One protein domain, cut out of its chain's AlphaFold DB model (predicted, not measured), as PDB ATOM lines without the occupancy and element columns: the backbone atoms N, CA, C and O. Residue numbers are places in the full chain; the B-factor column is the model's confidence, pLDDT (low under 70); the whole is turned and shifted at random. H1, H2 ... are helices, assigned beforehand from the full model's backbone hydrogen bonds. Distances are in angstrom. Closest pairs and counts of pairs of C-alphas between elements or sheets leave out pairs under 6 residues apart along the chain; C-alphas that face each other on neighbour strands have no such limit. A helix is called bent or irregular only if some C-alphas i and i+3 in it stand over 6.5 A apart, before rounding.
ATOM      1  N   LEU A 105      -8.949 -33.048 -36.961       79.19
ATOM      2  CA  LEU A 105      -9.024 -33.724 -38.253       79.19
ATOM      3  C   LEU A 105      -7.629 -33.956 -38.838       79.19
ATOM      4  O   LEU A 105      -7.337 -35.061 -39.305       79.19
ATOM      5  N   GLU A 106      -6.754 -32.956 -38.758       78.38
ATOM      6  CA  GLU A 106      -5.359 -33.067 -39.192       78.38
ATOM      7  C   GLU A 106      -4.617 -34.166 -38.425       78.38
ATOM      8  O   GLU A 106      -4.014 -35.049 -39.044       78.38
ATOM      9  N   ALA A 107      -4.765 -34.213 -37.097       78.25
ATOM     10  CA  ALA A 107      -4.162 -35.257 -36.266       78.25
ATOM     11  C   ALA A 107      -4.627 -36.676 -36.658       78.25
ATOM     12  O   ALA A 107      -3.842 -37.630 -36.657       78.25
ATOM     13  N   ILE A 108      -5.899 -36.839 -37.043       82.25
ATOM     14  CA  ILE A 108      -6.426 -38.123 -37.535       82.25
ATOM     15  C   ILE A 108      -5.782 -38.499 -38.877       82.25
ATOM     16  O   ILE A 108      -5.457 -39.672 -39.107       82.25
ATOM     17  N   ILE A 109      -5.610 -37.530 -39.781       79.88
ATOM     18  CA  ILE A 109      -4.992 -37.747 -41.094       79.88
ATOM     19  C   ILE A 109      -3.529 -38.162 -40.932       79.88
ATOM     20  O   ILE A 109      -3.097 -39.129 -41.571       79.88
ATOM     21  N   GLU A 110      -2.788 -37.487 -40.060       76.75
ATOM     22  CA  GLU A 110      -1.389 -37.796 -39.777       76.75
ATOM     23  C   GLU A 110      -1.240 -39.211 -39.205       76.75
ATOM     24  O   GLU A 110      -0.527 -40.044 -39.776       76.75
ATOM     25  N   GLN A 111      -2.015 -39.550 -38.168       75.00
ATOM     26  CA  GLN A 111      -1.986 -40.880 -37.556       75.00
ATOM     27  C   GLN A 111      -2.338 -41.988 -38.561       75.00
ATOM     28  O   GLN A 111      -1.714 -43.054 -38.589       75.00
ATOM     29  N   LYS A 112      -3.332 -41.748 -39.425       78.44
ATOM     30  CA  LYS A 112      -3.721 -42.694 -40.478       78.44
ATOM     31  C   LYS A 112      -2.610 -42.877 -41.510       78.44
ATOM     32  O   LYS A 112      -2.411 -43.992 -41.999       78.44
ATOM     33  N   THR A 113      -1.910 -41.804 -41.859       71.19
ATOM     34  CA  THR A 113      -0.824 -41.824 -42.844       71.19
ATOM     35  C   THR A 113       0.387 -42.577 -42.300       71.19
ATOM     36  O   THR A 113       0.855 -43.507 -42.960       71.19
ATOM     37  N   ALA A 114       0.805 -42.285 -41.066       69.38
ATOM     38  CA  ALA A 114       1.863 -43.020 -40.376       69.38
ATOM     39  C   ALA A 114       1.525 -44.518 -40.244       69.38
ATOM     40  O   ALA A 114       2.319 -45.386 -40.612       69.38
ATOM     41  N   GLY A 115       0.297 -44.852 -39.830       72.25
ATOM     42  CA  GLY A 115      -0.142 -46.244 -39.696       72.25
ATOM     43  C   GLY A 115      -0.133 -47.037 -41.011       72.25
ATOM     44  O   GLY A 115       0.140 -48.238 -41.005       72.25
ATOM     45  N   ARG A 116      -0.402 -46.391 -42.156       72.06
ATOM     46  CA  ARG A 116      -0.290 -47.038 -43.479       72.06
ATOM     47  C   ARG A 116       1.158 -47.372 -43.828       72.06
ATOM     48  O   ARG A 116       1.400 -48.464 -44.334       72.06
ATOM     49  N   GLN A 117       2.088 -46.454 -43.562       69.81
ATOM     50  CA  GLN A 117       3.513 -46.660 -43.833       69.81
ATOM     51  C   GLN A 117       4.054 -47.833 -43.012       69.81
ATOM     52  O   GLN A 117       4.647 -48.747 -43.578       69.81
ATOM     53  N   HIS A 118       3.754 -47.876 -41.710       75.50
ATOM     54  CA  HIS A 118       4.183 -48.977 -40.847       75.50
ATOM     55  C   HIS A 118       3.622 -50.329 -41.291       75.50
ATOM     56  O   HIS A 118       4.385 -51.281 -41.408       75.50
ATOM     57  N   ARG A 119       2.326 -50.415 -41.628       78.81
ATOM     58  CA  ARG A 119       1.722 -51.678 -42.092       78.81
ATOM     59  C   ARG A 119       2.343 -52.210 -43.380       78.81
ATOM     60  O   ARG A 119       2.421 -53.423 -43.548       78.81
ATOM     61  N   ALA A 120       2.719 -51.334 -44.310       78.00
ATOM     62  CA  ALA A 120       3.329 -51.756 -45.568       78.00
ATOM     63  C   ALA A 120       4.719 -52.363 -45.326       78.00
ATOM     64  O   ALA A 120       5.004 -53.460 -45.808       78.00
ATOM     65  N   THR A 121       5.530 -51.701 -44.499       82.25
ATOM     66  CA  THR A 121       6.847 -52.186 -44.071       82.25
ATOM     67  C   THR A 121       6.740 -53.486 -43.273       82.25
ATOM     68  O   THR A 121       7.407 -54.458 -43.608       82.25
ATOM     69  N   GLU A 122       5.853 -53.541 -42.277       83.12
ATOM     70  CA  GLU A 122       5.629 -54.710 -41.413       83.12
ATOM     71  C   GLU A 122       5.142 -55.930 -42.210       83.12
ATOM     72  O   GLU A 122       5.572 -57.061 -41.984       83.12
ATOM     73  N   ARG A 123       4.271 -55.718 -43.202       83.50
ATOM     74  CA  ARG A 123       3.812 -56.797 -44.084       83.50
ATOM     75  C   ARG A 123       4.949 -57.348 -44.945       83.50
ATOM     76  O   ARG A 123       5.017 -58.559 -45.140       83.50
ATOM     77  N   LEU A 124       5.814 -56.478 -45.468       84.94
ATOM     78  CA  LEU A 124       6.959 -56.870 -46.289       84.94
ATOM     79  C   LEU A 124       7.981 -57.672 -45.472       84.94
ATOM     80  O   LEU A 124       8.394 -58.740 -45.918       84.94
ATOM     81  N   THR A 125       8.317 -57.214 -44.264       87.50
ATOM     82  CA  THR A 125       9.244 -57.926 -43.369       87.50
ATOM     83  C   THR A 125       8.678 -59.262 -42.898       87.50
ATOM     84  O   THR A 125       9.407 -60.247 -42.853       87.50
ATOM     85  N   THR A 126       7.371 -59.341 -42.627       89.31
ATOM     86  CA  THR A 126       6.713 -60.602 -42.234       89.31
ATOM     87  C   THR A 126       6.743 -61.641 -43.357       89.31
ATOM     88  O   THR A 126       6.976 -62.819 -43.102       89.31
ATOM     89  N   LEU A 127       6.490 -61.229 -44.605       90.81
ATOM     90  CA  LEU A 127       6.466 -62.146 -45.754       90.81
ATOM     91  C   LEU A 127       7.868 -62.492 -46.267       90.81
ATOM     92  O   LEU A 127       8.087 -63.597 -46.757       90.81
ATOM     93  N   VAL A 128       8.802 -61.545 -46.190       91.38
ATOM     94  CA  VAL A 128      10.170 -61.680 -46.696       91.38
ATOM     95  C   VAL A 128      11.134 -61.105 -45.651       91.38
ATOM     96  O   VAL A 128      11.531 -59.944 -45.764       91.38
ATOM     97  N   PRO A 129      11.555 -61.890 -44.644       89.31
ATOM     98  CA  PRO A 129      12.417 -61.391 -43.567       89.31
ATOM     99  C   PRO A 129      13.751 -60.801 -44.049       89.31
ATOM    100  O   PRO A 129      14.256 -59.840 -43.479       89.31
ATOM    101  N   SER A 130      14.294 -61.292 -45.170       90.38
ATOM    102  CA  SER A 130      15.524 -60.763 -45.781       90.38
ATOM    103  C   SER A 130      15.407 -59.322 -46.296       90.38
ATOM    104  O   SER A 130      16.422 -58.685 -46.580       90.38
ATOM    105  N   SER A 131      14.189 -58.783 -46.411       88.62
ATOM    106  CA  SER A 131      13.947 -57.407 -46.847       88.62
ATOM    107  C   SER A 131      14.274 -56.349 -45.784       88.62
ATOM    108  O   SER A 131      14.412 -55.173 -46.119       88.62
ATOM    109  N   GLU A 132      14.452 -56.741 -44.521       88.00
ATOM    110  CA  GLU A 132      14.704 -55.819 -43.409       88.00
ATOM    111  C   GLU A 132      15.986 -54.997 -43.607       88.00
ATOM    112  O   GLU A 132      15.960 -53.768 -43.533       88.00
ATOM    113  N   ALA A 133      17.092 -55.656 -43.966       89.25
ATOM    114  CA  ALA A 133      18.362 -54.981 -44.230       89.25
ATOM    115  C   ALA A 133      18.247 -53.959 -45.375       89.25
ATOM    116  O   ALA A 133      18.849 -52.887 -45.326       89.25
ATOM    117  N   PHE A 134      17.442 -54.256 -46.397       88.44
ATOM    118  CA  PHE A 134      17.165 -53.326 -47.489       88.44
ATOM    119  C   PHE A 134      16.372 -52.103 -47.006       88.44
ATOM    120  O   PHE A 134      16.756 -50.973 -47.304       88.44
ATOM    121  N   LEU A 135      15.319 -52.311 -46.212       87.19
ATOM    122  CA  LEU A 135      14.488 -51.232 -45.671       87.19
ATOM    123  C   LEU A 135      15.281 -50.288 -44.759       87.19
ATOM    124  O   LEU A 135      15.144 -49.072 -44.888       87.19
ATOM    125  N   ILE A 136      16.155 -50.825 -43.903       88.56
ATOM    126  CA  ILE A 136      17.046 -50.022 -43.048       88.56
ATOM    127  C   ILE A 136      17.951 -49.136 -43.912       88.56
ATOM    128  O   ILE A 136      18.019 -47.926 -43.706       88.56
ATOM    129  N   ARG A 137      18.583 -49.700 -44.949       89.44
ATOM    130  CA  ARG A 137      19.470 -48.943 -45.850       89.44
ATOM    131  C   ARG A 137      18.730 -47.889 -46.669       89.44
ATOM    132  O   ARG A 137      19.290 -46.836 -46.969       89.44
ATOM    133  N   CYS A 138      17.480 -48.148 -47.033       85.94
ATOM    134  CA  CYS A 138      16.622 -47.166 -47.689       85.94
ATOM    135  C   CYS A 138      16.236 -46.022 -46.744       85.94
ATOM    136  O   CYS A 138      16.258 -44.865 -47.168       85.94
ATOM    137  N   ALA A 139      15.958 -46.322 -45.471       85.62
ATOM    138  CA  ALA A 139      15.686 -45.319 -44.445       85.62
ATOM    139  C   ALA A 139      16.910 -44.422 -44.183       85.62
ATOM    140  O   ALA A 139      16.779 -43.202 -44.192       85.62
ATOM    141  N   GLU A 140      18.108 -45.010 -44.051       89.19
ATOM    142  CA  GLU A 140      19.382 -44.279 -43.890       89.19
ATOM    143  C   GLU A 140      19.653 -43.299 -45.044       89.19
ATOM    144  O   GLU A 140      20.247 -42.242 -44.851       89.19
ATOM    145  N   ARG A 141      19.199 -43.634 -46.258       88.38
ATOM    146  CA  ARG A 141      19.338 -42.797 -47.461       88.38
ATOM    147  C   ARG A 141      18.216 -41.766 -47.630       88.38
ATOM    148  O   ARG A 141      18.185 -41.085 -48.652       88.38
ATOM    149  N   GLY A 142      17.283 -41.674 -46.681       81.88
ATOM    150  CA  GLY A 142      16.137 -40.767 -46.754       81.88
ATOM    151  C   GLY A 142      15.124 -41.126 -47.848       81.88
ATOM    152  O   GLY A 142      14.383 -40.259 -48.306       81.88
ATOM    153  N   GLN A 143      15.092 -42.382 -48.310       82.38
ATOM    154  CA  GLN A 143      14.132 -42.811 -49.330       82.38
ATOM    155  C   GLN A 143      12.734 -43.029 -48.735       82.38
ATOM    156  O   GLN A 143      12.572 -43.454 -47.592       82.38
ATOM    157  N   ASN A 144      11.692 -42.764 -49.530       79.31
ATOM    158  CA  ASN A 144      10.306 -42.915 -49.090       79.31
ATOM    159  C   ASN A 144       9.891 -44.399 -49.060       79.31
ATOM    160  O   ASN A 144       9.457 -44.957 -50.072       79.31
ATOM    161  N   LEU A 145       9.969 -45.016 -47.878       78.19
ATOM    162  CA  LEU A 145       9.613 -46.422 -47.633       78.19
ATOM    163  C   LEU A 145       8.179 -46.771 -48.058       78.19
ATOM    164  O   LEU A 145       7.928 -47.872 -48.546       78.19
ATOM    165  N   GLY A 146       7.240 -45.829 -47.923       72.62
ATOM    166  CA  GLY A 146       5.845 -46.023 -48.325       72.62
ATOM    167  C   GLY A 146       5.677 -46.195 -49.836       72.62
ATOM    168  O   GLY A 146       4.867 -47.003 -50.273       72.62
ATOM    169  N   SER A 147       6.471 -45.482 -50.640       74.00
ATOM    170  CA  SER A 147       6.475 -45.636 -52.100       74.00
ATOM    171  C   SER A 147       7.122 -46.948 -52.554       74.00
ATOM    172  O   SER A 147       6.674 -47.552 -53.523       74.00
ATOM    173  N   MET A 148       8.141 -47.417 -51.827       74.25
ATOM    174  CA  MET A 148       8.916 -48.611 -52.179       74.25
ATOM    175  C   MET A 148       8.210 -49.913 -51.803       74.25
ATOM    176  O   MET A 148       8.375 -50.927 -52.473       74.25
ATOM    177  N   THR A 149       7.421 -49.877 -50.731       76.31
ATOM    178  CA  THR A 149       6.606 -51.005 -50.262       76.31
ATOM    179  C   THR A 149       5.200 -51.003 -50.865       76.31
ATOM    180  O   THR A 149       4.416 -51.923 -50.619       76.31
ATOM    181  N   ALA A 150       4.862 -49.991 -51.674       73.12
ATOM    182  CA  ALA A 150       3.585 -49.934 -52.362       73.12
ATOM    183  C   ALA A 150       3.470 -51.099 -53.362       73.12
ATOM    184  O   ALA A 150       4.416 -51.376 -54.105       73.12
TER     185      ALA A 150
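AT A GLANCE: This is residues 105 to 150 of the 168 residues of an uncharacterized protein of Polyangiaceae bacterium (UniProt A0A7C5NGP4). The long helix H1 and the shorter H2 form a V, a helical hairpin, and the short H3 packs on residues 116 to 121 of H1. Residues 105 to 112 of H1 stick out. The printed part has 46 residues, with three named helices in the order H1, H2, H3 and no named strand: all helix. It is only just loose, close to compact, radius of gyration of the C-alphas 11.6 A, and elongated, spanning 37 by 23 by 13 A.

HOW THE PARTS SIT: Start at H1, residues 105 to 127. Its residues 121 to 125 touch residues 131 to 135 of H2, residues 129 to 140; the closest C-alphas, of Thr 125 and Glu 132, are 5.9 A apart. The two run opposite ways at a steep tilt of 45 degrees. H1 touches H3, residues 145 to 148, with residues 116 to 121 alone; the closest C-alphas, of Gln 117 and Gly 146, are 5.1 A apart. H2 and H3 only just touch, only at the corner, with 3 pairs of C-alphas within 8 A, Ala 139 and Leu 145 closest at 6.9 A. In H1 every O i to N i+4 pair is within hydrogen-bond range, in H2 6 of 8; H3 is too short for such a pair.

IN THESE COORDINATES: Find C-alpha 105 at (-9.024, -33.724, -38.253); from there H1 runs 33.2 A to C-alpha 127. H2 runs 18.5 A and is only just irregular: C-alphas 130 and 133 are 6.6 A apart. H3, 5.1 A long, ends at C-alpha 148, (8.916, -48.611, -52.179).

THE WHOLE: The C-alphas farthest apart, of Leu 105 and Ser 130, are 37.3 A apart. The printed part has no cut, and both links are tight. Look for pLDDT under 70 at residues 114 and 117.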